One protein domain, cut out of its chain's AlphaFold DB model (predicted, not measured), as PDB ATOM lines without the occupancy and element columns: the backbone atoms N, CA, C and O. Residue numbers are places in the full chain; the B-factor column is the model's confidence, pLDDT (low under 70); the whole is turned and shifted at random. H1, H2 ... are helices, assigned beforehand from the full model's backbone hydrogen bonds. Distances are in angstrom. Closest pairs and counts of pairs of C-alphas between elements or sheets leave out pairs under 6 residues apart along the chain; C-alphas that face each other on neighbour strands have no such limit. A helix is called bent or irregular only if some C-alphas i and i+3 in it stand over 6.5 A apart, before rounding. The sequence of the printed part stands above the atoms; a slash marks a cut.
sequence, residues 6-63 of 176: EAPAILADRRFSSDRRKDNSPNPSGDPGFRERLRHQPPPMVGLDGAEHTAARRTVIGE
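AT A GLANCE: This is residues 6 to 63 of the 176 residues of an uncharacterized protein of Streptomyces boncukensis (UniProt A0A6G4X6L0). Three separate helices are strung on a loosely looped chain: H3, the longest, lies at one end, H2 lies towards the other, and H1 sticks out to the side. Loops make the middle, and no helix packs on another. The printed part has 58 residues with three named helices, H1, H2 and H3 in chain order, and no named strand; the class is all helix, with 27 residues in named elements, under half. The whole is loose, with a radius of gyration of the C-alphas of 13.1 A and spans of 37 by 30 by 17 A.

HOW THE PARTS SIT: H3, residues 50 to 63, is apart from H1, residues 6 to 12, and from H2, residues 34 to 39. H1 and H2 are apart too. Every O i to N i+4 pair is within hydrogen-bond range in H1 and H2; in H3 6 of 10 are.

IN THESE COORDINATES: H3 measures 20.9 A from C-alpha 50 to C-alpha 63 at (2.346, -2.591, 22.904). It is irregular: C-alphas 59 and 62 are 7.2 A apart. H1 measures 10.3 A from C-alpha 6 at (5.292, -8.485, -6.845), and H2 9.1 A.

THE WHOLE: The C-alphas farthest apart, of Pro 32 and Gly 62, are 38.0 A apart. The link from H1 to H2 is long, 21 residues. Residues 6 to 13, 28 to 33 and 58 to 63 stand free. The printed part has no cut, and no printed residue is under 70 in pLDDT.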
ATOM      1  N   GLU A   6       5.370  -7.064  -7.222       86.94
ATOM      2  CA  GLU A   6       5.292  -8.485  -6.845       86.94
ATOM      3  C   GLU A   6       5.569  -8.718  -5.353       86.94
ATOM      4  O   GLU A   6       5.141  -9.726  -4.786       86.94
ATOM      5  N   ALA A   7       6.252  -7.784  -4.683       89.38
ATOM      6  CA  ALA A   7       6.643  -7.942  -3.284       89.38
ATOM      7  C   ALA A   7       5.448  -8.169  -2.334       89.38
ATOM      8  O   ALA A   7       5.542  -9.070  -1.500       89.38
ATOM      9  N   PRO A   8       4.309  -7.452  -2.445       91.06
ATOM     10  CA  PRO A   8       3.141  -7.726  -1.609       91.06
ATOM     11  C   PRO A   8       2.578  -9.138  -1.799       91.06
ATOM     12  O   PRO A   8       2.194  -9.768  -0.816       91.06
ATOM     13  N   ALA A   9       2.558  -9.647  -3.037       91.69
ATOM     14  CA  ALA A   9       2.068 -10.991  -3.334       91.69
ATOM     15  C   ALA A   9       2.955 -12.057  -2.675       91.69
ATOM     16  O   ALA A   9       2.440 -12.968  -2.035       91.69
ATOM     17  N   ILE A  10       4.280 -11.895  -2.753       90.81
ATOM     18  CA  ILE A  10       5.245 -12.800  -2.114       90.81
ATOM     19  C   ILE A  10       5.150 -12.726  -0.584       90.81
ATOM     20  O   ILE A  10       5.083 -13.756   0.077       90.81
ATOM     21  N   LEU A  11       5.117 -11.518  -0.007       90.94
ATOM     22  CA  LEU A  11       5.090 -11.326   1.451       90.94
ATOM     23  C   LEU A  11       3.775 -11.792   2.103       90.94
ATOM     24  O   LEU A  11       3.758 -12.051   3.306       90.94
ATOM     25  N   ALA A  12       2.681 -11.882   1.341       91.75
ATOM     26  CA  ALA A  12       1.392 -12.384   1.817       91.75
ATOM     27  C   ALA A  12       1.197 -13.898   1.592       91.75
ATOM     28  O   ALA A  12       0.315 -14.500   2.213       91.75
ATOM     29  N   ASP A  13       1.986 -14.518   0.713       93.38
ATOM     30  CA  ASP A  13       1.840 -15.922   0.341       93.38
ATOM     31  C   ASP A  13       2.470 -16.856   1.390       93.38
ATOM     32  O   ASP A  13       3.674 -16.852   1.640       93.38
ATOM     33  N   ARG A  14       1.634 -17.719   1.981       90.56
ATOM     34  CA  ARG A  14       2.014 -18.667   3.044       90.56
ATOM     35  C   ARG A  14       2.981 -19.763   2.594       90.56
ATOM     36  O   ARG A  14       3.496 -20.488   3.442       90.56
ATOM     37  N   ARG A  15       3.200 -19.925   1.287       90.88
ATOM     38  CA  ARG A  15       4.202 -20.854   0.745       90.88
ATOM     39  C   ARG A  15       5.627 -20.362   1.003       90.88
ATOM     40  O   ARG A  15       6.547 -21.179   1.014       90.88
ATOM     41  N   PHE A  16       5.815 -19.063   1.245       90.69
ATOM     42  CA  PHE A  16       7.104 -18.496   1.623       90.69
ATOM     43  C   PHE A  16       7.274 -18.513   3.141       90.69
ATOM     44  O   PHE A  16       6.457 -17.995   3.896       90.69
ATOM     45  N   SER A  17       8.368 -19.129   3.576       90.88
ATOM     46  CA  SER A  17       8.724 -19.326   4.980       90.88
ATOM     47  C   SER A  17       9.787 -18.325   5.409       90.88
ATOM     48  O   SER A  17      10.767 -18.134   4.686       90.88
ATOM     49  N   SER A  18       9.668 -17.771   6.618       89.88
ATOM     50  CA  SER A  18      10.752 -16.991   7.235       89.88
ATOM     51  C   SER A  18      11.672 -17.835   8.129       89.88
ATOM     52  O   SER A  18      12.719 -17.349   8.568       89.88
ATOM     53  N   ASP A  19      11.321 -19.104   8.373       90.31
ATOM     54  CA  ASP A  19      12.118 -20.023   9.186       90.31
ATOM     55  C   ASP A  19      13.437 -20.426   8.509       90.31
ATOM     56  O   ASP A  19      13.488 -21.263   7.602       90.31
ATOM     57  N   ARG A  20      14.534 -19.862   9.021       87.56
ATOM     58  CA  ARG A  20      15.900 -20.092   8.527       87.56
ATOM     59  C   ARG A  20      16.494 -21.452   8.901       87.56
ATOM     60  O   ARG A  20      17.602 -21.777   8.474       87.56
ATOM     61  N   ARG A  21      15.788 -22.257   9.698       86.00
ATOM     62  CA  ARG A  21      16.220 -23.611  10.075       86.00
ATOM     63  C   ARG A  21      15.916 -24.629   8.971       86.00
ATOM     64  O   ARG A  21      16.599 -25.653   8.908       86.00
ATOM     65  N   LYS A  22      14.951 -24.349   8.086       86.44
ATOM     66  CA  LYS A  22      14.510 -25.252   7.004       86.44
ATOM     67  C   LYS A  22      15.587 -25.505   5.950       86.44
ATOM     68  O   LYS A  22      16.409 -24.636   5.668       86.44
ATOM     69  N   ASP A  23      15.539 -26.697   5.351       83.31
ATOM     70  CA  ASP A  23      16.548 -27.211   4.407       83.31
ATOM     71  C   ASP A  23      16.740 -26.373   3.149       83.31
ATOM     72  O   ASP A  23      17.860 -26.237   2.665       83.31
ATOM     73  N   ASN A  24      15.675 -25.725   2.701       84.12
ATOM     74  CA  ASN A  24      15.643 -24.862   1.531       84.12
ATOM     75  C   ASN A  24      15.811 -23.365   1.850       84.12
ATOM     76  O   ASN A  24      15.696 -22.543   0.943       84.12
ATOM     77  N   SER A  25      16.055 -22.982   3.111       83.69
ATOM     78  CA  SER A  25      16.260 -21.571   3.443       83.69
ATOM     79  C   SER A  25      17.590 -21.071   2.869       83.69
ATOM     80  O   SER A  25      18.623 -21.713   3.090       83.69
ATOM     81  N   PRO A  26      17.615 -19.883   2.237       84.00
ATOM     82  CA  PRO A  26      18.857 -19.238   1.841       84.00
ATOM     83  C   PRO A  26      19.811 -19.081   3.032       84.00
ATOM     84  O   PRO A  26      19.398 -18.668   4.120       84.00
ATOM     85  N   ASN A  27      21.092 -19.384   2.812       79.88
ATOM     86  CA  ASN A  27      22.171 -19.135   3.763       79.88
ATOM     87  C   ASN A  27      23.046 -17.976   3.257       79.88
ATOM     88  O   ASN A  27      24.050 -18.218   2.585       79.88
ATOM     89  N   PRO A  28      22.683 -16.715   3.551       73.19
ATOM     90  CA  PRO A  28      23.413 -15.554   3.043       73.19
ATOM     91  C   PRO A  28      24.840 -15.451   3.597       73.19
ATOM     92  O   PRO A  28      25.665 -14.757   3.015       73.19
ATOM     93  N   SER A  29      25.146 -16.129   4.707       75.19
ATOM     94  CA  SER A  29      26.482 -16.129   5.303       75.19
ATOM     95  C   SER A  29      27.454 -17.087   4.610       75.19
ATOM     96  O   SER A  29      28.647 -17.006   4.882       75.19
ATOM     97  N   GLY A  30      26.973 -18.032   3.792       78.25
ATOM     98  CA  GLY A  30      27.794 -19.094   3.186       78.25
ATOM     99  C   GLY A  30      28.384 -20.109   4.180       78.25
ATOM    100  O   GLY A  30      28.922 -21.129   3.767       78.25
ATOM    101  N   ASP A  31      28.260 -19.857   5.484       83.06
ATOM    102  CA  ASP A  31      28.783 -20.682   6.569       83.06
ATOM    103  C   ASP A  31      27.981 -21.990   6.711       83.06
ATOM    104  O   ASP A  31      26.799 -21.930   7.080       83.06
ATOM    105  N   PRO A  32      28.593 -23.169   6.483       75.88
ATOM    106  CA  PRO A  32      27.916 -24.462   6.586       75.88
ATOM    107  C   PRO A  32      27.307 -24.728   7.971       75.88
ATOM    108  O   PRO A  32      26.276 -25.390   8.078       75.88
ATOM    109  N   GLY A  33      27.899 -24.177   9.036       83.00
ATOM    110  CA  GLY A  33      27.441 -24.346  10.415       83.00
ATOM    111  C   GLY A  33      26.326 -23.384  10.833       83.00
ATOM    112  O   GLY A  33      25.733 -23.565  11.898       83.00
ATOM    113  N   PHE A  34      26.001 -22.369  10.022       82.94
ATOM    114  CA  PHE A  34      25.008 -21.344  10.371       82.94
ATOM    115  C   PHE A  34      23.656 -21.945  10.751       82.94
ATOM    116  O   PHE A  34      23.065 -21.580  11.768       82.94
ATOM    117  N   ARG A  35      23.186 -22.901   9.950       82.62
ATOM    118  CA  ARG A  35      21.869 -23.509  10.133       82.62
ATOM    119  C   ARG A  35      21.814 -24.422  11.342       82.62
ATOM    120  O   ARG A  35      20.831 -24.380  12.073       82.62
ATOM    121  N   GLU A  36      22.875 -25.183  11.577       85.25
ATOM    122  CA  GLU A  36      22.968 -26.031  12.760       85.25
ATOM    123  C   GLU A  36      22.909 -25.185  14.036       85.25
ATOM    124  O   GLU A  36      22.097 -25.448  14.919       85.25
ATOM    125  N   ARG A  37      23.644 -24.068  14.088       85.25
ATOM    126  CA  ARG A  37      23.570 -23.133  15.224       85.25
ATOM    127  C   ARG A  37      22.164 -22.575  15.455       85.25
ATOM    128  O   ARG A  37      21.767 -22.420  16.606       85.25
ATOM    129  N   LEU A  38      21.407 -22.287  14.392       83.56
ATOM    130  CA  LEU A  38      20.022 -21.815  14.516       83.56
ATOM    131  C   LEU A  38      19.075 -22.883  15.075       83.56
ATOM    132  O   LEU A  38      18.103 -22.527  15.735       83.56
ATOM    133  N   ARG A  39      19.330 -24.174  14.822       83.62
ATOM    134  CA  ARG A  39      18.527 -25.268  15.395       83.62
ATOM    135  C   ARG A  39      18.738 -25.401  16.905       83.62
ATOM    136  O   ARG A  39      17.801 -25.768  17.606       83.62
ATOM    137  N   HIS A  40      19.922 -25.035  17.400       86.25
ATOM    138  CA  HIS A  40      20.274 -25.054  18.830       86.25
ATOM    139  C   HIS A  40      19.842 -23.805  19.611       86.25
ATOM    140  O   HIS A  40      20.101 -23.713  20.809       86.25
ATOM    141  N   GLN A  41      19.193 -22.831  18.967       80.88
ATOM    142  CA  GLN A  41      18.711 -21.612  19.617       80.88
ATOM    143  C   GLN A  41      17.186 -21.499  19.512       80.88
ATOM    144  O   GLN A  41      16.613 -21.855  18.480       80.88
ATOM    145  N   PRO A  42      16.505 -20.962  20.541       78.12
ATOM    146  CA  PRO A  42      15.101 -20.604  20.415       78.12
ATOM    147  C   PRO A  42      14.915 -19.623  19.245       78.12
ATOM    148  O   PRO A  42      15.604 -18.598  19.202       78.12
ATOM    149  N   PRO A  43      14.010 -19.903  18.292       81.94
ATOM    150  CA  PRO A  43      13.813 -19.024  17.151       81.94
ATOM    151  C   PRO A  43      13.224 -17.680  17.607       81.94
ATOM    152  O   PRO A  43      12.297 -17.652  18.425       81.94
ATOM    153  N   PRO A  44      13.701 -16.544  17.071       85.44
ATOM    154  CA  PRO A  44      13.018 -15.275  17.276       85.44
ATOM    155  C   PRO A  44      11.657 -15.306  16.570       85.44
ATOM    156  O   PRO A  44      11.502 -15.973  15.550       85.44
ATOM    157  N   MET A  45      10.694 -14.508  17.044       90.62
ATOM    158  CA  MET A  45       9.350 -14.415  16.446       90.62
ATOM    159  C   MET A  45       9.385 -14.219  14.920       90.62
ATOM    160  O   MET A  45       8.588 -14.820  14.214       90.62
ATOM    161  N   VAL A  46      10.325 -13.421  14.399       90.06
ATOM    162  CA  VAL A  46      10.466 -13.151  12.954       90.06
ATOM    163  C   VAL A  46      10.798 -14.396  12.115       90.06
ATOM    164  O   VAL A  46      10.549 -14.395  10.915       90.06
ATOM    165  N   GLY A  47      11.348 -15.447  12.729       90.00
ATOM    166  CA  GLY A  47      11.674 -16.723  12.085       90.00
ATOM    167  C   GLY A  47      10.649 -17.832  12.339       90.00
ATOM    168  O   GLY A  47      10.967 -18.994  12.106       90.00
ATOM    169  N   LEU A  48       9.471 -17.499  12.874       92.31
ATOM    170  CA  LEU A  48       8.352 -18.427  13.043       92.31
ATOM    171  C   LEU A  48       7.342 -18.256  11.904       92.31
ATOM    172  O   LEU A  48       7.148 -17.143  11.417       92.31
ATOM    173  N   ASP A  49       6.614 -19.327  11.582       93.69
ATOM    174  CA  ASP A  49       5.527 -19.312  10.599       93.69
ATOM    175  C   ASP A  49       4.158 -19.597  11.256       93.69
ATOM    176  O   ASP A  49       4.050 -20.126  12.365       93.69
ATOM    177  N   GLY A  50       3.075 -19.248  10.556       93.50
ATOM    178  CA  GLY A  50       1.718 -19.718  10.857       93.50
ATOM    179  C   GLY A  50       1.229 -19.474  12.295       93.50
ATOM    180  O   GLY A  50       1.177 -18.336  12.781       93.50
ATOM    181  N   ALA A  51       0.784 -20.548  12.954       94.38
ATOM    182  CA  ALA A  51       0.184 -20.492  14.286       94.38
ATOM    183  C   ALA A  51       1.200 -20.110  15.374       94.38
ATOM    184  O   ALA A  51       0.862 -19.315  16.253       94.38
ATOM    185  N   GLU A  52       2.442 -20.595  15.281       93.00
ATOM    186  CA  GLU A  52       3.516 -20.267  16.227       93.00
ATOM    187  C   GLU A  52       3.849 -18.772  16.177       93.00
ATOM    188  O   GLU A  52       3.862 -18.098  17.210       93.00
ATOM    189  N   HIS A  53       4.002 -18.218  14.967       94.12
ATOM    190  CA  HIS A  53       4.181 -16.777  14.782       94.12
ATOM    191  C   HIS A  53       2.992 -15.983  15.324       94.12
ATOM    192  O   HIS A  53       3.167 -14.977  16.009       94.12
ATOM    193  N   THR A  54       1.768 -16.439  15.051       94.38
ATOM    194  CA  THR A  54       0.552 -15.761  15.514       94.38
ATOM    195  C   THR A  54       0.474 -15.733  17.040       94.38
ATOM    196  O   THR A  54       0.139 -14.694  17.612       94.38
ATOM    197  N   ALA A  55       0.806 -16.840  17.706       92.56
ATOM    198  CA  ALA A  55       0.847 -16.927  19.160       92.56
ATOM    199  C   ALA A  55       1.915 -15.990  19.747       92.56
ATOM    200  O   ALA A  55       1.592 -15.171  20.609       92.56
ATOM    201  N   ALA A  56       3.145 -16.028  19.223       91.06
ATOM    202  CA  ALA A  56       4.231 -15.150  19.659       91.06
ATOM    203  C   ALA A  56       3.919 -13.662  19.411       91.06
ATOM    204  O   ALA A  56       4.139 -12.825  20.280       91.06
ATOM    205  N   ARG A  57       3.327 -13.313  18.263       93.19
ATOM    206  CA  ARG A  57       2.942 -11.932  17.935       93.19
ATOM    207  C   ARG A  57       1.858 -11.397  18.863       93.19
ATOM    208  O   ARG A  57       1.910 -10.228  19.241       93.19
ATOM    209  N   ARG A  58       0.876 -12.223  19.241       91.75
ATOM    210  CA  ARG A  58      -0.233 -11.810  20.123       91.75
ATOM    211  C   ARG A  58       0.250 -11.301  21.482       91.75
ATOM    212  O   ARG A  58      -0.374 -10.390  22.014       91.75
ATOM    213  N   THR A  59       1.358 -11.824  22.009       88.94
ATOM    214  CA  THR A  59       1.885 -11.404  23.320       88.94
ATOM    215  C   THR A  59       2.482  -9.994  23.302       88.94
ATOM    216  O   THR A  59       2.435  -9.306  24.318       88.94
ATOM    217  N   VAL A  60       2.996  -9.530  22.154       86.94
ATOM    218  CA  VAL A  60       3.697  -8.236  22.039       86.94
ATOM    219  C   VAL A  60       2.911  -7.166  21.281       86.94
ATOM    220  O   VAL A  60       3.090  -5.977  21.542       86.94
ATOM    221  N   ILE A  61       2.024  -7.548  20.354       88.88
ATOM    222  CA  ILE A  61       1.397  -6.607  19.408       88.88
ATOM    223  C   ILE A  61       0.553  -5.528  20.095       88.88
ATOM    224  O   ILE A  61       0.433  -4.415  19.582       88.88
ATOM    225  N   GLY A  62       0.026  -5.819  21.289       87.19
ATOM    226  CA  GLY A  62      -0.699  -4.846  22.100       87.19
ATOM    227  C   GLY A  62       0.133  -3.599  22.413       87.19
ATOM    228  O   GLY A  62      -0.410  -2.495  22.436       87.19
ATOM    229  N   GLU A  63       1.449  -3.723  22.617       85.00
ATOM    230  CA  GLU A  63       2.346  -2.591  22.904       85.00
ATOM    231  C   GLU A  63       2.551  -1.662  21.701       85.00
ATOM    232  O   GLU A  63       2.819  -0.475  21.886       85.00
TER     233      GLU A  63